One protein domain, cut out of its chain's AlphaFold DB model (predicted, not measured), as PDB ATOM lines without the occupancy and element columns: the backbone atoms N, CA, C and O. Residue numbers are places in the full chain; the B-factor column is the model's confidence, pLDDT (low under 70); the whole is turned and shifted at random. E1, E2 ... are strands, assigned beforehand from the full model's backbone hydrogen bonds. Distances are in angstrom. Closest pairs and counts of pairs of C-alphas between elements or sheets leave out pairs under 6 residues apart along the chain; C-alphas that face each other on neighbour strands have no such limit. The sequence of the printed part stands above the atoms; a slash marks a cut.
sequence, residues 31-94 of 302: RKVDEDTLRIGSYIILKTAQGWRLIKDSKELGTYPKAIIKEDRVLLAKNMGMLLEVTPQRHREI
ATOM      1  N   ARG A  31      25.579 -27.616  50.386       86.31
ATOM      2  CA  ARG A  31      25.712 -27.289  51.804       86.31
ATOM      3  C   ARG A  31      26.733 -26.177  51.967       86.31
ATOM      4  O   ARG A  31      27.901 -26.348  51.622       86.31
ATOM      5  N   LYS A  32      26.295 -25.050  52.519       86.06
ATOM      6  CA  LYS A  32      27.200 -24.005  52.991       86.06
ATOM      7  C   LYS A  32      27.804 -24.475  54.316       86.06
ATOM      8  O   LYS A  32      27.061 -24.719  55.262       86.06
ATOM      9  N   VAL A  33      29.116 -24.696  54.339       86.38
ATOM     10  CA  VAL A  33      29.840 -25.148  55.541       86.38
ATOM     11  C   VAL A  33      30.186 -23.941  56.408       86.38
ATOM     12  O   VAL A  33      29.947 -23.959  57.610       86.38
ATOM     13  N   ASP A  34      30.670 -22.877  55.771       88.94
ATOM     14  CA  ASP A  34      30.947 -21.569  56.361       88.94
ATOM     15  C   ASP A  34      30.772 -20.475  55.287       88.94
ATOM     16  O   ASP A  34      30.216 -20.730  54.213       88.94
ATOM     17  N   GLU A  35      31.174 -19.234  55.570       82.81
ATOM     18  CA  GLU A  35      31.014 -18.114  54.632       82.81
ATOM     19  C   GLU A  35      31.734 -18.308  53.293       82.81
ATOM     20  O   GLU A  35      31.202 -17.880  52.263       82.81
ATOM     21  N   ASP A  36      32.866 -19.008  53.300       92.12
ATOM     22  CA  ASP A  36      33.767 -19.163  52.161       92.12
ATOM     23  C   ASP A  36      33.811 -20.601  51.618       92.12
ATOM     24  O   ASP A  36      34.367 -20.836  50.545       92.12
ATOM     25  N   THR A  37      33.176 -21.562  52.292       93.88
ATOM     26  CA  THR A  37      33.210 -22.983  51.935       93.88
ATOM     27  C   THR A  37      31.832 -23.523  51.569       93.88
ATOM     28  O   THR A  37      30.893 -23.540  52.370       93.88
ATOM     29  N   LEU A  38      31.733 -24.080  50.361       93.94
ATOM     30  CA  LEU A  38      30.578 -24.839  49.884       93.94
ATOM     31  C   LEU A  38      30.953 -26.304  49.684       93.94
ATOM     32  O   LEU A  38      32.050 -26.629  49.229       93.94
ATOM     33  N   ARG A  39      30.001 -27.194  49.953       93.56
ATOM     34  CA  ARG A  39      30.120 -28.624  49.683       93.56
ATOM     35  C   ARG A  39      28.967 -29.097  48.809       93.56
ATOM     36  O   ARG A  39      27.812 -28.790  49.085       93.56
ATOM     37  N   ILE A  40      29.289 -29.860  47.770       92.94
ATOM     38  CA  ILE A  40      28.316 -30.472  46.860       92.94
ATOM     39  C   ILE A  40      28.794 -31.890  46.535       92.94
ATOM     40  O   ILE A  40      29.834 -32.069  45.908       92.94
ATOM     41  N   GLY A  41      28.096 -32.917  47.028       90.44
ATOM     42  CA  GLY A  41      28.598 -34.298  46.991       90.44
ATOM     43  C   GLY A  41      30.019 -34.426  47.573       90.44
ATOM     44  O   GLY A  41      30.290 -33.991  48.699       90.44
ATOM     45  N   SER A  42      30.946 -34.990  46.786       92.06
ATOM     46  CA  SER A  42      32.367 -35.117  47.157       92.06
ATOM     47  C   SER A  42      33.232 -33.892  46.821       92.06
ATOM     48  O   SER A  42      34.441 -33.903  47.055       92.06
ATOM     49  N   TYR A  43      32.631 -32.827  46.287       95.75
ATOM     50  CA  TYR A  43      33.338 -31.601  45.936       95.75
ATOM     51  C   TYR A  43      33.319 -30.596  47.086       95.75
ATOM     52  O   TYR A  43      32.292 -30.385  47.737       95.75
ATOM     53  N   ILE A  44      34.453 -29.927  47.274       96.06
ATOM     54  CA  ILE A  44      34.613 -28.763  48.145       96.06
ATOM     55  C   ILE A  44      34.955 -27.572  47.253       96.06
ATOM     56  O   ILE A  44      35.835 -27.659  46.394       96.06
ATOM     57  N   ILE A  45      34.247 -26.464  47.447       96.44
ATOM     58  CA  ILE A  45      34.441 -25.223  46.704       96.44
ATOM     59  C   ILE A  45      34.763 -24.133  47.718       96.44
ATOM     60  O   ILE A  45      33.926 -23.801  48.552       96.44
ATOM     61  N   LEU A  46      35.980 -23.603  47.639       96.50
ATOM     62  CA  LEU A  46      36.513 -22.617  48.574       96.50
ATOM     63  C   LEU A  46      36.641 -21.270  47.880       96.50
ATOM     64  O   LEU A  46      37.261 -21.177  46.820       96.50
ATOM     65  N   LYS A  47      36.101 -20.220  48.480       95.88
ATOM     66  CA  LYS A  47      36.362 -18.848  48.069       95.88
ATOM     67  C   LYS A  47      37.750 -18.439  48.563       95.88
ATOM     68  O   LYS A  47      38.117 -18.671  49.709       95.88
ATOM     69  N   THR A  48      38.547 -17.864  47.676       94.38
ATOM     70  CA  THR A  48      39.917 -17.408  47.931       94.38
ATOM     71  C   THR A  48      40.101 -15.997  47.378       94.38
ATOM     72  O   THR A  48      39.273 -15.498  46.612       94.38
ATOM     73  N   ALA A  49      41.218 -15.345  47.711       92.62
ATOM     74  CA  ALA A  49      41.550 -14.030  47.157       92.62
ATOM     75  C   ALA A  49      41.655 -14.037  45.616       92.62
ATOM     76  O   ALA A  49      41.401 -13.024  44.969       92.62
ATOM     77  N   GLN A  50      42.006 -15.181  45.021       90.94
ATOM     78  CA  GLN A  50      42.166 -15.363  43.576       90.94
ATOM     79  C   GLN A  50      40.889 -15.871  42.876       90.94
ATOM     80  O   GLN A  50      40.889 -16.028  41.654       90.94
ATOM     81  N   GLY A  51      39.805 -16.130  43.618       95.06
ATOM     82  CA  GLY A  51      38.529 -16.589  43.072       95.06
ATOM     83  C   GLY A  51      37.937 -17.758  43.855       95.06
ATOM     84  O   GLY A  51      37.696 -17.660  45.048       95.06
ATOM     85  N   TRP A  52      37.644 -18.854  43.165       96.88
ATOM     86  CA  TRP A  52      36.967 -20.032  43.697       96.88
ATOM     87  C   TRP A  52      37.773 -21.280  43.359       96.88
ATOM     88  O   TRP A  52      37.926 -21.626  42.189       96.88
ATOM     89  N   ARG A  53      38.292 -21.958  44.377       97.38
ATOM     90  CA  ARG A  53      39.080 -23.183  44.257       97.38
ATOM     91  C   ARG A  53      38.164 -24.398  44.345       97.38
ATOM     92  O   ARG A  53      37.391 -24.511  45.291       97.38
ATOM     93  N   LEU A  54      38.260 -25.310  43.378       97.50
ATOM     94  CA  LEU A  54      37.500 -26.562  43.349       97.50
ATOM     95  C   LEU A  54      38.400 -27.739  43.720       97.50
ATOM     96  O   LEU A  54      39.420 -27.980  43.071       97.50
ATOM     97  N   ILE A  55      37.975 -28.511  44.712       97.00
ATOM     98  CA  ILE A  55      38.671 -29.700  45.198       97.00
ATOM     99  C   ILE A  55      37.712 -30.885  45.119       97.00
ATOM    100  O   ILE A  55      36.546 -30.775  45.496       97.00
ATOM    101  N   LYS A  56      38.205 -32.027  44.641       95.50
ATOM    102  CA  LYS A  56      37.498 -33.309  44.670       95.50
ATOM    103  C   LYS A  56      38.440 -34.370  45.216       95.50
ATOM    104  O   LYS A  56      39.539 -34.514  44.688       95.50
ATOM    105  N   ASP A  57      38.022 -35.094  46.251       89.88
ATOM    106  CA  ASP A  57      38.792 -36.208  46.828       89.88
ATOM    107  C   ASP A  57      40.254 -35.810  47.143       89.88
ATOM    108  O   ASP A  57      41.211 -36.468  46.740       89.88
ATOM    109  N   SER A  58      40.425 -34.656  47.802       88.94
ATOM    110  CA  SER A  58      41.719 -34.035  48.151       88.94
ATOM    111  C   SER A  58      42.602 -33.589  46.975       88.94
ATOM    112  O   SER A  58      43.703 -33.084  47.196       88.94
ATOM    113  N   LYS A  59      42.129 -33.697  45.728       94.88
ATOM    114  CA  LYS A  59      42.811 -33.184  44.536       94.88
ATOM    115  C   LYS A  59      42.193 -31.868  44.076       94.88
ATOM    116  O   LYS A  59      40.985 -31.778  43.850       94.88
ATOM    117  N   GLU A  60      43.028 -30.854  43.878       95.81
ATOM    118  CA  GLU A  60      42.599 -29.615  43.231       95.81
ATOM    119  C   GLU A  60      42.323 -29.856  41.742       95.81
ATOM    120  O   GLU A  60      43.159 -30.392  41.012       95.81
ATOM    121  N   LEU A  61      41.134 -29.447  41.296       95.88
ATOM    122  CA  LEU A  61      40.738 -29.473  39.887       95.88
ATOM    123  C   LEU A  61      41.012 -28.136  39.186       95.88
ATOM    124  O   LEU A  61      41.187 -28.106  37.969       95.88
ATOM    125  N   GLY A  62      41.062 -27.042  39.948       96.00
ATOM    126  CA  GLY A  62      41.470 -25.727  39.466       96.00
ATOM    127  C   GLY A  62      40.934 -24.577  40.313       96.00
ATOM    128  O   GLY A  62      40.169 -24.776  41.261       96.00
ATOM    129  N   THR A  63      41.311 -23.364  39.912       96.75
ATOM    130  CA  THR A  63      40.843 -22.100  40.491       96.75
ATOM    131  C   THR A  63      40.145 -21.263  39.418       96.75
ATOM    132  O   THR A  63      40.636 -21.138  38.296       96.75
ATOM    133  N   TYR A  64      38.985 -20.701  39.760       97.44
ATOM    134  CA  TYR A  64      38.073 -20.039  38.827       97.44
ATOM    135  C   TYR A  64      37.712 -18.634  39.314       97.44
ATOM    136  O   TYR A  64      37.371 -18.462  40.480       97.44
ATOM    137  N   PRO A  65      37.699 -17.612  38.447       95.69
ATOM    138  CA  PRO A  65      37.507 -16.227  38.875       95.69
ATOM    139  C   PRO A  65      36.098 -15.928  39.408       95.69
ATOM    140  O   PRO A  65      35.911 -14.960  40.141       95.69
ATOM    141  N   LYS A  66      35.083 -16.707  39.012       95.88
ATOM    142  CA  LYS A  66      33.679 -16.483  39.386       95.88
ATOM    143  C   LYS A  66      32.946 -17.806  39.567       95.88
ATOM    144  O   LYS A  66      33.199 -18.749  38.817       95.88
ATOM    145  N   ALA A  67      31.992 -17.822  40.492       96.19
ATOM    146  CA  ALA A  67      31.053 -18.913  40.703       96.19
ATOM    147  C   ALA A  67      29.613 -18.390  40.638       96.19
ATOM    148  O   ALA A  67      29.317 -17.310  41.150       96.19
ATOM    149  N   ILE A  68      28.726 -19.163  40.017       95.38
ATOM    150  CA  ILE A  68      27.274 -18.996  40.102       95.38
ATOM    151  C   ILE A  68      26.749 -20.212  40.855       95.38
ATOM    152  O   ILE A  68      26.890 -21.342  40.385       95.38
ATOM    153  N   ILE A  69      26.175 -19.972  42.026       93.56
ATOM    154  CA  ILE A  69      25.674 -21.013  42.921       93.56
ATOM    155  C   ILE A  69      24.175 -21.151  42.663       93.56
ATOM    156  O   ILE A  69      23.444 -20.163  42.734       93.56
ATOM    157  N   LYS A  70      23.732 -22.359  42.324       91.81
ATOM    158  CA  LYS A  70      22.322 -22.726  42.154       91.81
ATOM    159  C   LYS A  70      21.969 -23.808  43.162       91.81
ATOM    160  O   LYS A  70      22.854 -24.355  43.799       91.81
ATOM    161  N   GLU A  71      20.692 -24.112  43.315       87.19
ATOM    162  CA  GLU A  71      20.229 -25.076  44.318       87.19
ATOM    163  C   GLU A  71      20.868 -26.472  44.159       87.19
ATOM    164  O   GLU A  71      21.270 -27.090  45.144       87.19
ATOM    165  N   ASP A  72      21.044 -26.921  42.913       89.88
ATOM    166  CA  ASP A  72      21.459 -28.278  42.538       89.88
ATOM    167  C   ASP A  72      22.857 -28.363  41.893       89.88
ATOM    168  O   ASP A  72      23.364 -29.454  41.613       89.88
ATOM    169  N   ARG A  73      23.495 -27.219  41.617       95.00
ATOM    170  CA  ARG A  73      24.781 -27.159  40.906       95.00
ATOM    171  C   ARG A  73      25.548 -25.867  41.148       95.00
ATOM    172  O   ARG A  73      24.970 -24.814  41.408       95.00
ATOM    173  N   VAL A  74      26.861 -25.920  40.943       96.69
ATOM    174  CA  VAL A  74      27.720 -24.728  40.862       96.69
ATOM    175  C   VAL A  74      28.303 -24.605  39.465       96.69
ATOM    176  O   VAL A  74      28.781 -25.583  38.894       96.69
ATOM    177  N   LEU A  75      28.275 -23.393  38.916       97.75
ATOM    178  CA  LEU A  75      28.887 -23.071  37.631       97.75
ATOM    179  C   LEU A  75      30.111 -22.190  37.862       97.75
ATOM    180  O   LEU A  75      29.991 -21.055  38.322       97.75
ATOM    181  N   LEU A  76      31.286 -22.709  37.527       98.06
ATOM    182  CA  LEU A  76      32.562 -22.026  37.709       98.06
ATOM    183  C   LEU A  76      33.044 -21.470  36.369       98.06
ATOM    184  O   LEU A  76      33.145 -22.198  35.382       98.06
ATOM    185  N   ALA A  77      33.319 -20.170  36.310       97.19
ATOM    186  CA  ALA A  77      33.661 -19.502  35.059       97.19
ATOM    187  C   ALA A  77      35.035 -19.938  34.532       97.19
ATOM    188  O   ALA A  77      36.025 -19.886  35.256       97.19
ATOM    189  N   LYS A  78      35.106 -20.309  33.251       95.56
ATOM    190  CA  LYS A  78      36.350 -20.585  32.519       95.56
ATOM    191  C   LYS A  78      36.582 -19.528  31.433       95.56
ATOM    192  O   LYS A  78      35.810 -18.584  31.261       95.56
ATOM    193  N   ASN A  79      37.688 -19.667  30.712       93.38
ATOM    194  CA  ASN A  79      38.037 -18.807  29.587       93.38
ATOM    195  C   ASN A  79      37.045 -18.945  28.414       93.38
ATOM    196  O   ASN A  79      36.379 -19.964  28.254       93.38
ATOM    197  N   MET A  80      36.972 -17.901  27.580       95.06
ATOM    198  CA  MET A  80      36.237 -17.893  26.302       95.06
ATOM    199  C   MET A  80      34.766 -18.330  26.413       95.06
ATOM    200  O   MET A  80      34.221 -18.999  25.535       95.06
ATOM    201  N   GLY A  81      34.105 -17.944  27.509       96.62
ATOM    202  CA  GLY A  81      32.689 -18.231  27.738       96.62
ATOM    203  C   GLY A  81      32.373 -19.703  28.011       96.62
ATOM    204  O   GLY A  81      31.211 -20.087  27.876       96.62
ATOM    205  N   MET A  82      33.367 -20.507  28.390       97.81
ATOM    206  CA  MET A  82      33.173 -21.847  28.947       97.81
ATOM    207  C   MET A  82      32.861 -21.766  30.446       97.81
ATOM    208  O   MET A  82      33.292 -20.839  31.131       97.81
ATOM    209  N   LEU A  83      32.155 -22.763  30.971       98.19
ATOM    210  CA  LEU A  83      31.909 -22.957  32.398       98.19
ATOM    211  C   LEU A  83      32.266 -24.399  32.778       98.19
ATOM    212  O   LEU A  83      32.104 -25.313  31.967       98.19
ATOM    213  N   LEU A  84      32.719 -24.614  34.010       98.12
ATOM    214  CA  LEU A  84      32.726 -25.934  34.628       98.12
ATOM    215  C   LEU A  84      31.458 -26.079  35.472       98.12
ATOM    216  O   LEU A  84      31.303 -25.399  36.484       98.12
ATOM    217  N   GLU A  85      30.555 -26.951  35.043       97.94
ATOM    218  CA  GLU A  85      29.413 -27.377  35.844       97.94
ATOM    219  C   GLU A  85      29.882 -28.409  36.862       97.94
ATOM    220  O   GLU A  85      30.535 -29.384  36.491       97.94
ATOM    221  N   VAL A  86      29.520 -28.207  38.126       97.31
ATOM    222  CA  VAL A  86      29.728 -29.151  39.222       97.31
ATOM    223  C   VAL A  86      28.364 -29.506  39.797       97.31
ATOM    224  O   VAL A  86      27.619 -28.636  40.237       97.31
ATOM    225  N   THR A  87      28.058 -30.797  39.780       95.06
ATOM    226  CA  THR A  87      26.876 -31.422  40.389       95.06
ATOM    227  C   THR A  87      27.355 -32.411  41.455       95.06
ATOM    228  O   THR A  87      28.537 -32.777  41.442       95.06
ATOM    229  N   PRO A  88      26.479 -32.914  42.341       91.56
ATOM    230  CA  PRO A  88      26.885 -33.902  43.339       91.56
ATOM    231  C   PRO A  88      27.532 -35.148  42.714       91.56
ATOM    232  O   PRO A  88      28.458 -35.722  43.279       91.56
ATOM    233  N   GLN A  89      27.086 -35.542  41.515       90.94
ATOM    234  CA  GLN A  89      27.519 -36.772  40.851       90.94
ATOM    235  C   GLN A  89      28.762 -36.579  39.971       90.94
ATOM    236  O   GLN A  89      29.585 -37.485  39.842       90.94
ATOM    237  N   ARG A  90      28.913 -35.420  39.319       94.12
ATOM    238  CA  ARG A  90      29.975 -35.195  38.323       94.12
ATOM    239  C   ARG A  90      30.299 -33.722  38.115       94.12
ATOM    240  O   ARG A  90      29.509 -32.848  38.461       94.12
ATOM    241  N   HIS A  91      31.413 -33.471  37.439       96.12
ATOM    242  CA  HIS A  91      31.685 -32.191  36.799       96.12
ATOM    243  C   HIS A  91      31.814 -32.363  35.282       96.12
ATOM    244  O   HIS A  91      32.179 -33.442  34.811       96.12
ATOM    245  N   ARG A  92      31.506 -31.318  34.511       97.06
ATOM    246  CA  ARG A  92      31.722 -31.283  33.055       97.06
ATOM    247  C   ARG A  92      31.868 -29.858  32.536       97.06
ATOM    248  O   ARG A  92      31.397 -28.912  33.160       97.06
ATOM    249  N   GLU A  93      32.490 -29.710  31.373       97.50
ATOM    250  CA  GLU A  93      32.538 -28.426  30.674       97.50
ATOM    251  C   GLU A  93      31.236 -28.165  29.916       97.50
ATOM    252  O   GLU A  93      30.735 -29.041  29.210       97.50
ATOM    253  N   ILE A  94      30.711 -26.948  30.038       98.19
ATOM    254  CA  ILE A  94      29.526 -26.478  29.318       98.19
ATOM    255  C   ILE A  94      29.766 -25.075  28.749       98.19
ATOM    256  O   ILE A  94      30.667 -24.355  29.183       98.19
TER     257      ILE A  94
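Overview. This is residues 31 to 94 of the 302 residues of the protein "LAGLIDADG_2 domain-containing protein" of Candidatus Verstraetearchaeota archaeon (UniProt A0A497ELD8). Two antiparallel sheets of four strands each lie partly face to face as a small sandwich, their strands crossed at 50 degrees. The chain lays down E1 E2 E3 E4 first, then passes once, between E4 and E5, into E5 E6 E7 E8. Each sheet is a meander, each strand the antiparallel neighbour of the one before. The printed part has 64 residues with eight strands and no named helix; the class is all strand. It is compact, with a radius of gyration of the C-alphas of 10.6 A, and spans 31 by 27 by 23 A.

Arrangement. E1, residues 37 to 40, forms a hairpin with E2, residues 43 to 48; N 38 and O 45 are 2.9 A apart, within hydrogen-bond range. E3, residues 51 to 56, follows beside E2, with N 46 and O 53 at 2.9 A. E4, residues 59 to 64, is an edge strand beside E3, with N 54 and O 62 at 2.9 A. E5, residues 67 to 69, and E4 meet only through their link. E6, residues 74 to 77, pairs with E5, N 68 and O 75 at 2.8 A. E7, residues 82 to 86, pairs with E6, N 76 and O 84 at 2.9 A. E8, residues 91 to 94, pairs with E7, N 85 and O 92 at 2.8 A. Between the sheets, the closest C-alphas of E4 and E6 are those of Tyr 64 and Ala 77, 5.8 A apart. E4 and E8 are apart.

Along the chain. E1 begins at C-alpha 37 (33.210, -22.983, 51.935). E2, E3 and E4 measure 15.8, 16.8 and 15.1 A, and E7 13.1 A. E8 ends at C-alpha 94 (29.526, -26.478, 29.318).

Size, cuts and confidence. The C-alphas farthest apart, Val 33 and Met 80, are 30.8 A apart. The printed part has no cut, its links between strands are tight, and no printed residue is under 70 in pLDDT.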